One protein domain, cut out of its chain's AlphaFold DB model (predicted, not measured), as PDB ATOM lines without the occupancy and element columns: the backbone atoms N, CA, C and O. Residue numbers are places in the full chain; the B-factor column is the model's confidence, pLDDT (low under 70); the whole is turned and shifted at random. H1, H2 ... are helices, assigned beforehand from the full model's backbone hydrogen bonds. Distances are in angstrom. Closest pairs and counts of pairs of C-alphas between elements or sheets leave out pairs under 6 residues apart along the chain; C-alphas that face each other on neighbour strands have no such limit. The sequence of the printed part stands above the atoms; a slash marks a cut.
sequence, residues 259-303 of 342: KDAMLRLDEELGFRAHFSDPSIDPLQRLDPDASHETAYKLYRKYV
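What this domain is: This is residues 259 to 303 of the 342 residues of an uncharacterized protein of Roseovarius mucosus DSM 17069 (UniProt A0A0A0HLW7). Two helices of 11 residues, H1 and H3, stand crosswise to each other, and a short third helix, H2, sits near both. From H2 a wide loop, residues 276 to 291, swings away from H1 and returns to the start of H3; the longest distance runs from H1 to this loop. The printed part has 45 residues with three named helices, H1, H2 and H3 in that order, and no named strand, and its class is all helix. It is compact, with a radius of gyration of the C-alphas of 9.8 A and spans of 27 by 18 by 18 A.

Where its parts are: H1 is residues 259 to 269, 15.2 A from first to last C-alpha, and begins with C-alpha 259 at (1.519, -16.799, -32.695). H2 is residues 271 to 275, with C-alpha 275 at (17.697, -19.311, -31.092). H3 is residues 292 to 302, 15.5 A long, and ends with C-alpha 302 at (9.732, -26.512, -27.750).

How they stand to each other: H1 and H3 only just touch, with 3 pairs of C-alphas within 8 A; the closest are those of Lys 259 and Tyr 296, 6.3 A apart. Their lines are about perpendicular, at 87 degrees. H2 is close to H1 but not clearly touching; their closest C-alphas, of Asp 266 and Arg 272, are 6.1 A apart. H2 is also close to H3 but not clearly touching; their closest C-alphas, of Arg 272 and Ala 295, are 6.7 A apart. In H1, H2 and H3 every O i to N i+4 pair is within hydrogen-bond range.

The domain as a whole: The two C-alphas farthest apart are those of Asp 260 and Ser 279, at 27.2 A. The link from H1 to H2 is tight, with 1 residue, and the link from H2 to H3 is long, with 16. The printed part has no cut. Its mean pLDDT is 92.7, and no printed residue is under 70.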
ATOM      1  N   LYS A 259       0.409 -17.564 -32.121       95.25
ATOM      2  CA  LYS A 259       1.519 -16.799 -32.695       95.25
ATOM      3  C   LYS A 259       1.771 -15.490 -31.943       95.25
ATOM      4  O   LYS A 259       2.924 -15.089 -31.819       95.25
ATOM      5  N   ASP A 260       0.729 -14.864 -31.408       95.69
ATOM      6  CA  ASP A 260       0.847 -13.587 -30.699       95.69
ATOM      7  C   ASP A 260       1.633 -13.737 -29.395       95.69
ATOM      8  O   ASP A 260       2.465 -12.891 -29.077       95.69
ATOM      9  N   ALA A 261       1.461 -14.857 -28.683       95.81
ATOM     10  CA  ALA A 261       2.292 -15.168 -27.522       95.81
ATOM     11  C   ALA A 261       3.775 -15.326 -27.895       95.81
ATOM     12  O   ALA A 261       4.645 -14.859 -27.162       95.81
ATOM     13  N   MET A 262       4.080 -15.931 -29.052       95.56
ATOM     14  CA  MET A 262       5.457 -16.019 -29.548       95.56
ATOM     15  C   MET A 262       6.024 -14.641 -29.905       95.56
ATOM     16  O   MET A 262       7.181 -14.376 -29.596       95.56
ATOM     17  N   LEU A 263       5.239 -13.778 -30.560       95.81
ATOM     18  CA  LEU A 263       5.690 -12.434 -30.944       95.81
ATOM     19  C   LEU A 263       6.004 -11.604 -29.705       95.81
ATOM     20  O   LEU A 263       7.084 -11.034 -29.607       95.81
ATOM     21  N   ARG A 264       5.119 -11.650 -28.711       96.31
ATOM     22  CA  ARG A 264       5.343 -10.995 -27.428       96.31
ATOM     23  C   ARG A 264       6.588 -11.521 -26.708       96.31
ATOM     24  O   ARG A 264       7.365 -10.740 -26.170       96.31
ATOM     25  N   LEU A 265       6.802 -12.838 -26.715       94.94
ATOM     26  CA  LEU A 265       7.998 -13.451 -26.130       94.94
ATOM     27  C   LEU A 265       9.284 -12.989 -26.833       94.94
ATOM     28  O   LEU A 265      10.318 -12.809 -26.192       94.94
ATOM     29  N   ASP A 266       9.225 -12.826 -28.151       94.94
ATOM     30  CA  ASP A 266      10.336 -12.326 -28.952       94.94
ATOM     31  C   ASP A 266      10.646 -10.855 -28.654       94.94
ATOM     32  O   ASP A 266      11.809 -10.506 -28.473       94.94
ATOM     33  N   GLU A 267       9.617 -10.021 -28.514       95.81
ATOM     34  CA  GLU A 267       9.751  -8.603 -28.165       95.81
ATOM     35  C   GLU A 267      10.309  -8.386 -26.750       95.81
ATOM     36  O   GLU A 267      11.178  -7.538 -26.558       95.81
ATOM     37  N   GLU A 268       9.837  -9.149 -25.759       96.56
ATOM     38  CA  GLU A 268      10.222  -8.950 -24.355       96.56
ATOM     39  C   GLU A 268      11.560  -9.622 -23.994       96.56
ATOM     40  O   GLU A 268      12.332  -9.076 -23.205       96.56
ATOM     41  N   LEU A 269      11.843 -10.813 -24.539       94.69
ATOM     42  CA  LEU A 269      12.981 -11.650 -24.124       94.69
ATOM     43  C   LEU A 269      13.938 -12.018 -25.267       94.69
ATOM     44  O   LEU A 269      14.931 -12.704 -25.026       94.69
ATOM     45  N   GLY A 270      13.671 -11.585 -26.501       93.19
ATOM     46  CA  GLY A 270      14.557 -11.840 -27.638       93.19
ATOM     47  C   GLY A 270      14.620 -13.315 -28.038       93.19
ATOM     48  O   GLY A 270      15.705 -13.846 -28.285       93.19
ATOM     49  N   PHE A 271      13.472 -13.998 -28.095       93.06
ATOM     50  CA  PHE A 271      13.368 -15.416 -28.460       93.06
ATOM     51  C   PHE A 271      14.155 -15.764 -29.732       93.06
ATOM     52  O   PHE A 271      14.987 -16.671 -29.720       93.06
ATOM     53  N   ARG A 272      13.943 -15.040 -30.834       93.06
ATOM     54  CA  ARG A 272      14.619 -15.313 -32.109       93.06
ATOM     55  C   ARG A 272      16.122 -15.128 -32.005       93.06
ATOM     56  O   ARG A 272      16.842 -15.971 -32.523       93.06
ATOM     57  N   ALA A 273      16.571 -14.075 -31.321       92.25
ATOM     58  CA  ALA A 273      17.990 -13.791 -31.117       92.25
ATOM     59  C   ALA A 273      18.682 -14.911 -30.328       92.25
ATOM     60  O   ALA A 273      19.772 -15.345 -30.685       92.25
ATOM     61  N   HIS A 274      18.016 -15.442 -29.299       91.62
ATOM     62  CA  HIS A 274      18.551 -16.560 -28.526       91.62
ATOM     63  C   HIS A 274      18.649 -17.842 -29.365       91.62
ATOM     64  O   HIS A 274      19.593 -18.611 -29.212       91.62
ATOM     65  N   PHE A 275      17.683 -18.111 -30.246       91.62
ATOM     66  CA  PHE A 275      17.697 -19.311 -31.092       91.62
ATOM     67  C   PHE A 275      18.512 -19.162 -32.387       91.62
ATOM     68  O   PHE A 275      18.766 -20.173 -33.049       91.62
ATOM     69  N   SER A 276      18.939 -17.947 -32.739       93.12
ATOM     70  CA  SER A 276      19.847 -17.667 -33.857       93.12
ATOM     71  C   SER A 276      21.316 -17.531 -33.443       93.12
ATOM     72  O   SER A 276      22.169 -17.292 -34.300       93.12
ATOM     73  N   ASP A 277      21.631 -17.732 -32.158       92.00
ATOM     74  CA  ASP A 277      22.990 -17.641 -31.621       92.00
ATOM     75  C   ASP A 277      23.969 -18.562 -32.392       92.00
ATOM     76  O   ASP A 277      23.698 -19.759 -32.564       92.00
ATOM     77  N   PRO A 278      25.125 -18.043 -32.860       90.56
ATOM     78  CA  PRO A 278      26.148 -18.818 -33.560       90.56
ATOM     79  C   PRO A 278      26.661 -20.061 -32.823       90.56
ATOM     80  O   PRO A 278      27.141 -20.983 -33.485       90.56
ATOM     81  N   SER A 279      26.568 -20.082 -31.491       88.62
ATOM     82  CA  SER A 279      26.953 -21.201 -30.621       88.62
ATOM     83  C   SER A 279      26.022 -22.414 -30.737       88.62
ATOM     84  O   SER A 279      26.405 -23.529 -30.369       88.62
ATOM     85  N   ILE A 280      24.812 -22.217 -31.268       89.62
ATOM     86  CA  ILE A 280      23.851 -23.288 -31.508       89.62
ATOM     87  C   ILE A 280      24.255 -24.065 -32.759       89.62
ATOM     88  O   ILE A 280      24.636 -23.493 -33.783       89.62
ATOM     89  N   ASP A 281      24.132 -25.387 -32.675       92.19
ATOM     90  CA  ASP A 281      24.385 -26.313 -33.770       92.19
ATOM     91  C   ASP A 281      23.670 -25.870 -35.067       92.19
ATOM     92  O   ASP A 281      22.448 -25.667 -35.055       92.19
ATOM     93  N   PRO A 282      24.394 -25.785 -36.202       86.12
ATOM     94  CA  PRO A 282      23.849 -25.381 -37.497       86.12
ATOM     95  C   PRO A 282      22.562 -26.091 -37.929       86.12
ATOM     96  O   PRO A 282      21.752 -25.496 -38.631       86.12
ATOM     97  N   LEU A 283      22.359 -27.355 -37.541       86.00
ATOM     98  CA  LEU A 283      21.160 -28.115 -37.921       86.00
ATOM     99  C   LEU A 283      19.894 -27.674 -37.176       86.00
ATOM    100  O   LEU A 283      18.784 -27.948 -37.635       86.00
ATOM    101  N   GLN A 284      20.041 -27.049 -36.012       87.06
ATOM    102  CA  GLN A 284      18.930 -26.713 -35.117       87.06
ATOM    103  C   GLN A 284      18.764 -25.208 -34.908       87.06
ATOM    104  O   GLN A 284      17.705 -24.777 -34.449       87.06
ATOM    105  N   ARG A 285      19.794 -24.433 -35.254       91.94
ATOM    106  CA  ARG A 285      19.812 -22.977 -35.188       91.94
ATOM    107  C   ARG A 285      18.746 -22.369 -36.096       91.94
ATOM    108  O   ARG A 285      18.544 -22.806 -37.230       91.94
ATOM    109  N   LEU A 286      18.075 -21.338 -35.593       92.25
ATOM    110  CA  LEU A 286      17.197 -20.504 -36.398       92.25
ATOM    111  C   LEU A 286      18.059 -19.592 -37.277       92.25
ATOM    112  O   LEU A 286      18.994 -18.963 -36.789       92.25
ATOM    113  N   ASP A 287      17.756 -19.524 -38.568       90.31
ATOM    114  CA  ASP A 287      18.419 -18.569 -39.459       90.31
ATOM    115  C   ASP A 287      18.183 -17.136 -38.928       90.31
ATOM    116  O   ASP A 287      17.031 -16.819 -38.605       90.31
ATOM    117  N   PRO A 288      19.215 -16.279 -38.780       86.19
ATOM    118  CA  PRO A 288      19.032 -14.895 -38.333       86.19
ATOM    119  C   PRO A 288      17.959 -14.143 -39.137       86.19
ATOM    120  O   PRO A 288      17.162 -13.408 -38.548       86.19
ATOM    121  N   ASP A 289      17.852 -14.424 -40.437       88.38
ATOM    122  CA  ASP A 289      16.888 -13.789 -41.343       88.38
ATOM    123  C   ASP A 289      15.584 -14.598 -41.515       88.38
ATOM    124  O   ASP A 289      14.779 -14.339 -42.413       88.38
ATOM    125  N   ALA A 290      15.335 -15.601 -40.663       90.00
ATOM    126  CA  ALA A 290      14.145 -16.446 -40.756       90.00
ATOM    127  C   ALA A 290      12.838 -15.637 -40.659       90.00
ATOM    128  O   ALA A 290      12.716 -14.674 -39.905       90.00
ATOM    129  N   SER A 291      11.789 -16.067 -41.361       93.75
ATOM    130  CA  SER A 291      10.465 -15.457 -41.205       93.75
ATOM    131  C   SER A 291       9.838 -15.785 -39.841       93.75
ATOM    132  O   SER A 291      10.141 -16.813 -39.224       93.75
ATOM    133  N   HIS A 292       8.885 -14.956 -39.397       92.50
ATOM    134  CA  HIS A 292       8.125 -15.207 -38.163       92.50
ATOM    135  C   HIS A 292       7.399 -16.563 -38.173       92.50
ATOM    136  O   HIS A 292       7.204 -17.161 -37.121       92.50
ATOM    137  N   GLU A 293       7.042 -17.095 -39.345       93.69
ATOM    138  CA  GLU A 293       6.428 -18.425 -39.467       93.69
ATOM    139  C   GLU A 293       7.394 -19.552 -39.096       93.69
ATOM    140  O   GLU A 293       7.015 -20.540 -38.464       93.69
ATOM    141  N   THR A 294       8.662 -19.417 -39.479       94.25
ATOM    142  CA  THR A 294       9.698 -20.393 -39.133       94.25
ATOM    143  C   THR A 294      10.022 -20.321 -37.641       94.25
ATOM    144  O   THR A 294      10.113 -21.365 -36.991       94.25
ATOM    145  N   ALA A 295      10.092 -19.112 -37.076       94.12
ATOM    146  CA  ALA A 295      10.235 -18.912 -35.634       94.12
ATOM    147  C   ALA A 295       9.052 -19.517 -34.855       94.12
ATOM    148  O   ALA A 295       9.249 -20.227 -33.871       94.12
ATOM    149  N   TYR A 296       7.823 -19.345 -35.346       95.62
ATOM    150  CA  TYR A 296       6.633 -19.914 -34.719       95.62
ATOM    151  C   TYR A 296       6.605 -21.453 -34.777       95.62
ATOM    152  O   TYR A 296       6.245 -22.115 -33.800       95.62
ATOM    153  N   LYS A 297       7.061 -22.063 -35.882       94.75
ATOM    154  CA  LYS A 297       7.258 -23.525 -35.954       94.75
ATOM    155  C   LYS A 297       8.247 -24.017 -34.896       94.75
ATOM    156  O   LYS A 297       8.027 -25.076 -34.306       94.75
ATOM    157  N   LEU A 298       9.318 -23.258 -34.657       93.88
ATOM    158  CA  LEU A 298      10.299 -23.550 -33.614       93.88
ATOM    159  C   LEU A 298       9.662 -23.442 -32.221       93.88
ATOM    160  O   LEU A 298       9.764 -24.371 -31.421       93.88
ATOM    161  N   TYR A 299       8.930 -22.359 -31.964       94.94
ATOM    162  CA  TYR A 299       8.210 -22.126 -30.714       94.94
ATOM    163  C   TYR A 299       7.272 -23.285 -30.364       94.94
ATOM    164  O   TYR A 299       7.421 -23.896 -29.307       94.94
ATOM    165  N   ARG A 300       6.405 -23.706 -31.295       94.38
ATOM    166  CA  ARG A 300       5.501 -24.856 -31.093       94.38
ATOM    167  C   ARG A 300       6.219 -26.191 -30.873       94.38
ATOM    168  O   ARG A 300       5.644 -27.122 -30.310       94.38
ATOM    169  N   LYS A 301       7.461 -26.334 -31.348       93.06
ATOM    170  CA  LYS A 301       8.260 -27.553 -31.153       93.06
ATOM    171  C   LYS A 301       8.751 -27.675 -29.706       93.06
ATOM    172  O   LYS A 301       8.780 -28.794 -29.178       93.06
ATOM    173  N   TYR A 302       9.117 -26.554 -29.081       91.06
ATOM    174  CA  TYR A 302       9.732 -26.512 -27.750       91.06
ATOM    175  C   TYR A 302       8.752 -26.166 -26.624       91.06
ATOM    176  O   TYR A 302       8.836 -26.765 -25.550       91.06
ATOM    177  N   VAL A 303       7.792 -25.274 -26.865       92.88
ATOM    178  CA  VAL A 303       6.772 -24.894 -25.884       92.88
ATOM    179  C   VAL A 303       5.608 -25.875 -25.969       92.88
ATOM    180  O   VAL A 303       4.910 -25.961 -26.977       92.88
TER     181      VAL A 303